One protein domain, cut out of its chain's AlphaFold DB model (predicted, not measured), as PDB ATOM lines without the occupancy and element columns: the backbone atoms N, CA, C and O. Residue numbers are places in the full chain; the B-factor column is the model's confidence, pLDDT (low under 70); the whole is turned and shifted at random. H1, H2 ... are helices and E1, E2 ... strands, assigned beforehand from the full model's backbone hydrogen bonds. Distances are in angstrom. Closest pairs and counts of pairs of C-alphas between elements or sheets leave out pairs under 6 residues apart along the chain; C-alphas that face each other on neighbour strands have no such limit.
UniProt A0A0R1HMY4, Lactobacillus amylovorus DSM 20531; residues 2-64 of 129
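Overview. This is residues 2 to 64 of the 129 residues of a protein of Lactobacillus amylovorus DSM 20531 (UniProt A0A0R1HMY4). There is little regular structure: two short parallel strands, E1 and E2, with H2 packed on them, short H1 meeting the end of H2, and residues 2 to 23 a long loop with no named element. The 63 printed residues run H1, E1, H2, E2; the class is mixed, with 23 in named elements. The whole is compact, radius of gyration of the C-alphas 11.4 A, spanning 37 by 26 by 17 A.

Arrangement. E1, residues 36 to 38, and E2, 56 to 58, are parallel at 27 degrees; N 38 and O 57 are within hydrogen-bond range, 2.9 A. With H2, residues 41 to 51, they form a strand-helix-strand unit, parallel strands joined through a helix, its crossover right-handed. The closest C-alphas of H2 and E2, Asn 41 and Ala 58, are 5.0 A apart; of H2 and E1, Ala 44 and Ser 38, 5.2 A. H1, residues 24 to 29, only just touches H2, with 3 pairs of C-alphas within 8 A, the closest Gly 25 and Phe 51, 4.5 A; at 71 degrees they are only just about perpendicular. H1 and E2 are apart. In H1 and H2 every O i to N i+4 pair is within hydrogen-bond range.

Along the chain. H2 measures 15.3 A, H1 8.7 A, E2 7.1 A and E1 6.7 A. C-alpha 24 begins H1 at (178.003, 195.663, 197.471); C-alpha 58 ends E2 at (185.225, 183.044, 188.765).

Size, cuts and confidence. The farthest C-alphas, Glu 30 and Val 64, are 37.0 A apart. The printed part has no cut, and no link between named elements is long. pLDDT is under 70 at residues 2 to 6 and 11.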
ATOM      1  N   VAL A   2     175.988 185.856 193.744       59.19
ATOM      2  CA  VAL A   2     176.337 185.416 192.372       59.19
ATOM      3  C   VAL A   2     175.826 186.439 191.360       59.19
ATOM      4  O   VAL A   2     174.621 186.672 191.291       59.19
ATOM      5  N   PHE A   3     176.721 187.011 190.557       61.12
ATOM      6  CA  PHE A   3     176.379 187.932 189.475       61.12
ATOM      7  C   PHE A   3     176.171 187.156 188.178       61.12
ATOM      8  O   PHE A   3     177.005 186.347 187.776       61.12
ATOM      9  N   HIS A   4     175.043 187.406 187.515       50.88
ATOM     10  CA  HIS A   4     174.687 186.794 186.229       50.88
ATOM     11  C   HIS A   4     174.668 187.810 185.071       50.88
ATOM     12  O   HIS A   4     174.137 187.519 184.000       50.88
ATOM     13  N   SER A   5     175.229 189.004 185.265       56.16
ATOM     14  CA  SER A   5     175.100 190.128 184.333       56.16
ATOM     15  C   SER A   5     176.336 191.018 184.319       56.16
ATOM     16  O   SER A   5     177.202 190.930 185.189       56.16
ATOM     17  N   ALA A   6     176.389 191.904 183.322       65.81
ATOM     18  CA  ALA A   6     177.288 193.042 183.355       65.81
ATOM     19  C   ALA A   6     177.021 193.875 184.616       65.81
ATOM     20  O   ALA A   6     175.870 194.148 184.959       65.81
ATOM     21  N   LEU A   7     178.098 194.275 185.289       74.50
ATOM     22  CA  LEU A   7     178.040 195.130 186.478       74.50
ATOM     23  C   LEU A   7     177.665 196.579 186.126       74.50
ATOM     24  O   LEU A   7     177.272 197.346 187.001       74.50
ATOM     25  N   THR A   8     177.746 196.926 184.840       77.50
ATOM     26  CA  THR A   8     177.580 198.279 184.315       77.50
ATOM     27  C   THR A   8     176.430 198.370 183.314       77.50
ATOM     28  O   THR A   8     176.132 197.421 182.581       77.50
ATOM     29  N   THR A   9     175.802 199.541 183.247       76.06
ATOM     30  CA  THR A   9     174.572 199.827 182.484       76.06
ATOM     31  C   THR A   9     174.700 199.634 180.973       76.06
ATOM     32  O   THR A   9     173.708 199.367 180.292       76.06
ATOM     33  N   HIS A  10     175.919 199.713 180.438       70.31
ATOM     34  CA  HIS A  10     176.206 199.558 179.009       70.31
ATOM     35  C   HIS A  10     177.055 198.325 178.677       70.31
ATOM     36  O   HIS A  10     177.465 198.147 177.529       70.31
ATOM     37  N   GLY A  11     177.315 197.452 179.656       65.44
ATOM     38  CA  GLY A  11     178.078 196.224 179.434       65.44
ATOM     39  C   GLY A  11     179.577 196.424 179.199       65.44
ATOM     40  O   GLY A  11     180.249 195.469 178.817       65.44
ATOM     41  N   GLN A  12     180.090 197.640 179.404       72.12
ATOM     42  CA  GLN A  12     181.507 197.992 179.292       72.12
ATOM     43  C   GLN A  12     182.114 198.219 180.675       72.12
ATOM     44  O   GLN A  12     181.421 198.651 181.592       72.12
ATOM     45  N   TYR A  13     183.406 197.950 180.838       73.19
ATOM     46  CA  TYR A  13     184.084 198.074 182.135       73.19
ATOM     47  C   TYR A  13     184.229 199.520 182.638       73.19
ATOM     48  O   TYR A  13     184.498 199.736 183.811       73.19
ATOM     49  N   ASP A  14     184.031 200.508 181.770       74.12
ATOM     50  CA  ASP A  14     184.061 201.941 182.077       74.12
ATOM     51  C   ASP A  14     182.663 202.560 182.252       74.12
ATOM     52  O   ASP A  14     182.543 203.767 182.447       74.12
ATOM     53  N   GLY A  15     181.601 201.755 182.155       71.69
ATOM     54  CA  GLY A  15     180.228 202.232 182.288       71.69
ATOM     55  C   GLY A  15     179.797 202.435 183.740       71.69
ATOM     56  O   GLY A  15     180.357 201.841 184.661       71.69
ATOM     57  N   ASP A  16     178.732 203.211 183.930       81.75
ATOM     58  CA  ASP A  16     178.131 203.402 185.249       81.75
ATOM     59  C   ASP A  16     177.652 202.070 185.829       81.75
ATOM     60  O   ASP A  16     177.045 201.248 185.135       81.75
ATOM     61  N   MET A  17     177.910 201.856 187.115       84.38
ATOM     62  CA  MET A  17     177.421 200.685 187.831       84.38
ATOM     63  C   MET A  17     175.897 200.754 187.990       84.38
ATOM     64  O   MET A  17     175.349 201.809 188.300       84.38
ATOM     65  N   PHE A  18     175.208 199.620 187.830       83.75
ATOM     66  CA  PHE A  18     173.776 199.561 188.135       83.75
ATOM     67  C   PHE A  18     173.509 199.894 189.611       83.75
ATOM     68  O   PHE A  18     174.180 199.359 190.491       83.75
ATOM     69  N   ASP A  19     172.467 200.684 189.887       84.94
ATOM     70  CA  ASP A  19     172.094 201.101 191.251       84.94
ATOM     71  C   ASP A  19     171.948 199.923 192.224       84.94
ATOM     72  O   ASP A  19     172.353 200.002 193.380       84.94
ATOM     73  N   ILE A  20     171.448 198.781 191.735       83.62
ATOM     74  CA  ILE A  20     171.294 197.550 192.524       83.62
ATOM     75  C   ILE A  20     172.620 196.983 193.064       83.62
ATOM     76  O   ILE A  20     172.594 196.127 193.946       83.62
ATOM     77  N   TYR A  21     173.766 197.427 192.539       86.94
ATOM     78  CA  TYR A  21     175.098 196.957 192.921       86.94
ATOM     79  C   TYR A  21     175.902 197.976 193.739       86.94
ATOM     80  O   TYR A  21     176.936 197.603 194.287       86.94
ATOM     81  N   GLN A  22     175.426 199.218 193.894       84.69
ATOM     82  CA  GLN A  22     176.169 200.280 194.590       84.69
ATOM     83  C   GLN A  22     176.528 199.939 196.046       84.69
ATOM     84  O   GLN A  22     177.613 200.289 196.494       84.69
ATOM     85  N   GLY A  23     175.680 199.193 196.763       88.81
ATOM     86  CA  GLY A  23     175.926 198.825 198.167       88.81
ATOM     87  C   GLY A  23     176.857 197.625 198.385       88.81
ATOM     88  O   GLY A  23     177.156 197.278 199.523       88.81
ATOM     89  N   ILE A  24     177.310 196.952 197.327       91.06
ATOM     90  CA  ILE A  24     178.003 195.663 197.471       91.06
ATOM     91  C   ILE A  24     179.392 195.818 198.093       91.06
ATOM     92  O   ILE A  24     179.778 194.979 198.907       91.06
ATOM     93  N   GLY A  25     180.118 196.889 197.759       90.31
ATOM     94  CA  GLY A  25     181.420 197.178 198.365       90.31
ATOM     95  C   GLY A  25     181.326 197.362 199.882       90.31
ATOM     96  O   GLY A  25     182.119 196.787 200.625       90.31
ATOM     97  N   ASP A  26     180.310 198.089 200.351       92.62
ATOM     98  CA  ASP A  26     180.080 198.299 201.783       92.62
ATOM     99  C   ASP A  26     179.688 196.991 202.474       92.62
ATOM    100  O   ASP A  26     180.271 196.628 203.492       92.62
ATOM    101  N   MET A  27     178.797 196.203 201.864       93.69
ATOM    102  CA  MET A  27     178.404 194.892 202.390       93.69
ATOM    103  C   MET A  27     179.587 193.918 202.523       93.69
ATOM    104  O   MET A  27     179.623 193.118 203.460       93.69
ATOM    105  N   LEU A  28     180.560 193.976 201.605       93.06
ATOM    106  CA  LEU A  28     181.800 193.196 201.689       93.06
ATOM    107  C   LEU A  28     182.687 193.666 202.850       93.06
ATOM    108  O   LEU A  28     183.176 192.839 203.617       93.06
ATOM    109  N   LYS A  29     182.856 194.983 203.018       92.25
ATOM    110  CA  LYS A  29     183.656 195.577 204.108       92.25
ATOM    111  C   LYS A  29     183.052 195.315 205.487       92.25
ATOM    112  O   LYS A  29     183.780 195.061 206.441       92.25
ATOM    113  N   GLU A  30     181.729 195.346 205.586       94.31
ATOM    114  CA  GLU A  30     180.977 195.050 206.810       94.31
ATOM    115  C   GLU A  30     180.886 193.544 207.109       94.31
ATOM    116  O   GLU A  30     180.450 193.150 208.191       94.31
ATOM    117  N   GLY A  31     181.277 192.687 206.160       91.94
ATOM    118  CA  GLY A  31     181.223 191.232 206.288       91.94
ATOM    119  C   GLY A  31     179.820 190.629 206.154       91.94
ATOM    120  O   GLY A  31     179.649 189.428 206.372       91.94
ATOM    121  N   SER A  32     178.809 191.421 205.774       94.12
ATOM    122  CA  SER A  32     177.466 190.913 205.451       94.12
ATOM    123  C   SER A  32     177.444 190.152 204.117       94.12
ATOM    124  O   SER A  32     176.619 189.255 203.916       94.12
ATOM    125  N   LEU A  33     178.406 190.441 203.236       93.50
ATOM    126  CA  LEU A  33     178.833 189.585 202.136       93.50
ATOM    127  C   LEU A  33     180.282 189.152 202.356       93.50
ATOM    128  O   LEU A  33     181.133 189.948 202.724       93.50
ATOM    129  N   THR A  34     180.578 187.890 202.062       94.75
ATOM    130  CA  THR A  34     181.936 187.327 202.180       94.75
ATOM    131  C   THR A  34     182.623 187.129 200.833       94.75
ATOM    132  O   THR A  34     183.735 186.614 200.771       94.75
ATOM    133  N   GLY A  35     181.944 187.485 199.743       92.38
ATOM    134  CA  GLY A  35     182.507 187.419 198.407       92.38
ATOM    135  C   GLY A  35     181.485 187.490 197.281       92.38
ATOM    136  O   GLY A  35     180.258 187.376 197.459       92.38
ATOM    137  N   VAL A  36     182.035 187.659 196.086       93.12
ATOM    138  CA  VAL A  36     181.321 187.809 194.823       93.12
ATOM    139  C   VAL A  36     181.724 186.705 193.852       93.12
ATOM    140  O   VAL A  36     182.877 186.285 193.815       93.12
ATOM    141  N   ILE A  37     180.756 186.189 193.096       93.12
ATOM    142  CA  ILE A  37     180.991 185.149 192.089       93.12
ATOM    143  C   ILE A  37     180.572 185.675 190.719       93.12
ATOM    144  O   ILE A  37     179.425 186.095 190.554       93.12
ATOM    145  N   SER A  38     181.477 185.572 189.748       91.19
ATOM    146  CA  SER A  38     181.280 185.938 188.344       91.19
ATOM    147  C   SER A  38     181.478 184.731 187.421       91.19
ATOM    148  O   SER A  38     182.107 183.739 187.787       91.19
ATOM    149  N   SER A  39     180.950 184.801 186.196       90.00
ATOM    150  CA  SER A  39     180.986 183.666 185.257       90.00
ATOM    151  C   SER A  39     182.341 183.442 184.570       90.00
ATOM    152  O   SER A  39     182.622 182.339 184.097       90.00
ATOM    153  N   THR A  40     183.187 184.476 184.515       89.50
ATOM    154  CA  THR A  40     184.511 184.447 183.887       89.50
ATOM    155  C   THR A  40     185.553 185.110 184.787       89.50
ATOM    156  O   THR A  40     185.207 185.933 185.634       89.50
ATOM    157  N   ASN A  41     186.836 184.791 184.574       93.25
ATOM    158  CA  ASN A  41     187.943 185.458 185.275       93.25
ATOM    159  C   ASN A  41     187.929 186.972 185.041       93.25
ATOM    160  O   ASN A  41     188.036 187.724 185.994       93.25
ATOM    161  N   LYS A  42     187.688 187.419 183.802       90.50
ATOM    162  CA  LYS A  42     187.661 188.852 183.476       90.50
ATOM    163  C   LYS A  42     186.587 189.609 184.257       90.50
ATOM    164  O   LYS A  42     186.830 190.717 184.717       90.50
ATOM    165  N   ASP A  43     185.412 189.008 184.417       89.06
ATOM    166  CA  ASP A  43     184.327 189.622 185.183       89.06
ATOM    167  C   ASP A  43     184.614 189.602 186.690       89.06
ATOM    168  O   ASP A  43     184.208 190.518 187.400       89.06
ATOM    169  N   ALA A  44     185.304 188.571 187.191       91.94
ATOM    170  CA  ALA A  44     185.750 188.512 188.581       91.94
ATOM    171  C   ALA A  44     186.825 189.573 188.866       91.94
ATOM    172  O   ALA A  44     186.701 190.302 189.848       91.94
ATOM    173  N   ASP A  45     187.814 189.720 187.983       92.50
ATOM    174  CA  ASP A  45     188.853 190.752 188.076       92.50
ATOM    175  C   ASP A  45     188.232 192.153 188.045       92.50
ATOM    176  O   ASP A  45     188.589 193.032 188.827       92.50
ATOM    177  N   HIS A  46     187.246 192.364 187.169       90.44
ATOM    178  CA  HIS A  46     186.519 193.625 187.107       90.44
ATOM    179  C   HIS A  46     185.730 193.905 188.395       90.44
ATOM    180  O   HIS A  46     185.816 195.008 188.927       90.44
ATOM    181  N   ALA A  47     185.018 192.912 188.938       90.81
ATOM    182  CA  ALA A  47     184.300 193.049 190.206       90.81
ATOM    183  C   ALA A  47     185.242 193.325 191.389       90.81
ATOM    184  O   ALA A  47     184.915 194.141 192.246       90.81
ATOM    185  N   ALA A  48     186.408 192.671 191.419       92.75
ATOM    186  CA  ALA A  48     187.431 192.869 192.445       92.75
ATOM    187  C   ALA A  48     187.899 194.328 192.482       92.75
ATOM    188  O   ALA A  48     187.931 194.941 193.546       92.75
ATOM    189  N   ASN A  49     188.182 194.897 191.306       91.44
ATOM    190  CA  ASN A  49     188.582 196.296 191.171       91.44
ATOM    191  C   ASN A  49     187.444 197.260 191.530       91.44
ATOM    192  O   ASN A  49     187.680 198.259 192.201       91.44
ATOM    193  N   LEU A  50     186.214 196.970 191.091       89.81
ATOM    194  CA  LEU A  50     185.064 197.850 191.305       89.81
ATOM    195  C   LEU A  50     184.661 197.933 192.784       89.81
ATOM    196  O   LEU A  50     184.296 199.003 193.263       89.81
ATOM    197  N   PHE A  51     184.721 196.808 193.499       91.62
ATOM    198  CA  PHE A  51     184.309 196.719 194.901       91.62
ATOM    199  C   PHE A  51     185.470 196.768 195.900       91.62
ATOM    200  O   PHE A  51     185.208 196.704 197.099       91.62
ATOM    201  N   ASP A  52     186.712 196.899 195.423       92.50
ATOM    202  CA  ASP A  52     187.929 196.922 196.243       92.50
ATOM    203  C   ASP A  52     188.000 195.709 197.193       92.50
ATOM    204  O   ASP A  52     187.985 195.829 198.419       92.50
ATOM    205  N   THR A  53     187.978 194.501 196.612       92.19
ATOM    206  CA  THR A  53     187.969 193.232 197.359       92.19
ATOM    207  C   THR A  53     188.846 192.161 196.710       92.19
ATOM    208  O   THR A  53     188.877 192.017 195.490       92.19
ATOM    209  N   ASP A  54     189.509 191.345 197.530       93.31
ATOM    210  CA  ASP A  54     190.194 190.108 197.132       93.31
ATOM    211  C   ASP A  54     189.261 188.878 197.142       93.31
ATOM    212  O   ASP A  54     189.624 187.799 196.668       93.31
ATOM    213  N   HIS A  55     188.020 189.041 197.610       93.56
ATOM    214  CA  HIS A  55     187.000 187.997 197.674       93.56
ATOM    215  C   HIS A  55     186.107 187.970 196.421       93.56
ATOM    216  O   HIS A  55     184.874 187.968 196.503       93.56
ATOM    217  N   SER A  56     186.732 187.930 195.243       94.50
ATOM    218  CA  SER A  56     186.056 187.835 193.944       94.50
ATOM    219  C   SER A  56     186.481 186.583 193.184       94.50
ATOM    220  O   SER A  56     187.668 186.356 192.951       94.50
ATOM    221  N   TYR A  57     185.515 185.752 192.790       94.88
ATOM    222  CA  TYR A  57     185.780 184.415 192.262       94.88
ATOM    223  C   TYR A  57     185.098 184.173 190.922       94.88
ATOM    224  O   TYR A  57     183.921 184.476 190.733       94.88
ATOM    225  N   ALA A  58     185.811 183.528 190.003       93.50
ATOM    226  CA  ALA A  58     185.225 183.044 188.765       93.50
ATOM    227  C   ALA A  58     184.738 181.602 188.921       93.50
ATOM    228  O   ALA A  58     185.526 180.682 189.141       93.50
ATOM    229  N   ILE A  59     183.434 181.397 188.757       92.62
ATOM    230  CA  ILE A  59     182.823 180.069 188.703       92.62
ATOM    231  C   ILE A  59     182.001 179.994 187.412       92.62
ATOM    232  O   ILE A  59     180.930 180.600 187.331       92.62
ATOM    233  N   PRO A  60     182.479 179.260 186.388       89.50
ATOM    234  CA  PRO A  60     181.737 179.080 185.150       89.50
ATOM    235  C   PRO A  60     180.345 178.504 185.413       89.50
ATOM    236  O   PRO A  60     180.192 177.500 186.106       89.50
ATOM    237  N   VAL A  61     179.325 179.111 184.805       87.50
ATOM    238  CA  VAL A  61     177.914 178.712 184.978       87.50
ATOM    239  C   VAL A  61     177.594 177.331 184.399       87.50
ATOM    240  O   VAL A  61     176.537 176.763 184.657       87.50
ATOM    241  N   THR A  62     178.489 176.788 183.578       85.69
ATOM    242  CA  THR A  62     178.327 175.483 182.950       85.69
ATOM    243  C   THR A  62     179.678 174.816 182.740       85.69
ATOM    244  O   THR A  62     180.721 175.468 182.704       85.69
ATOM    245  N   PHE A  63     179.651 173.500 182.571       88.00
ATOM    246  CA  PHE A  63     180.811 172.698 182.227       88.00
ATOM    247  C   PHE A  63     180.427 171.694 181.147       88.00
ATOM    248  O   PHE A  63     179.296 171.213 181.070       88.00
ATOM    249  N   VAL A  64     181.400 171.340 180.319       86.75
ATOM    250  CA  VAL A  64     181.266 170.241 179.367       86.75
ATOM    251  C   VAL A  64     181.855 168.970 179.971       86.75
ATOM    252  O   VAL A  64     182.842 169.009 180.708       86.75
TER     253      VAL A  64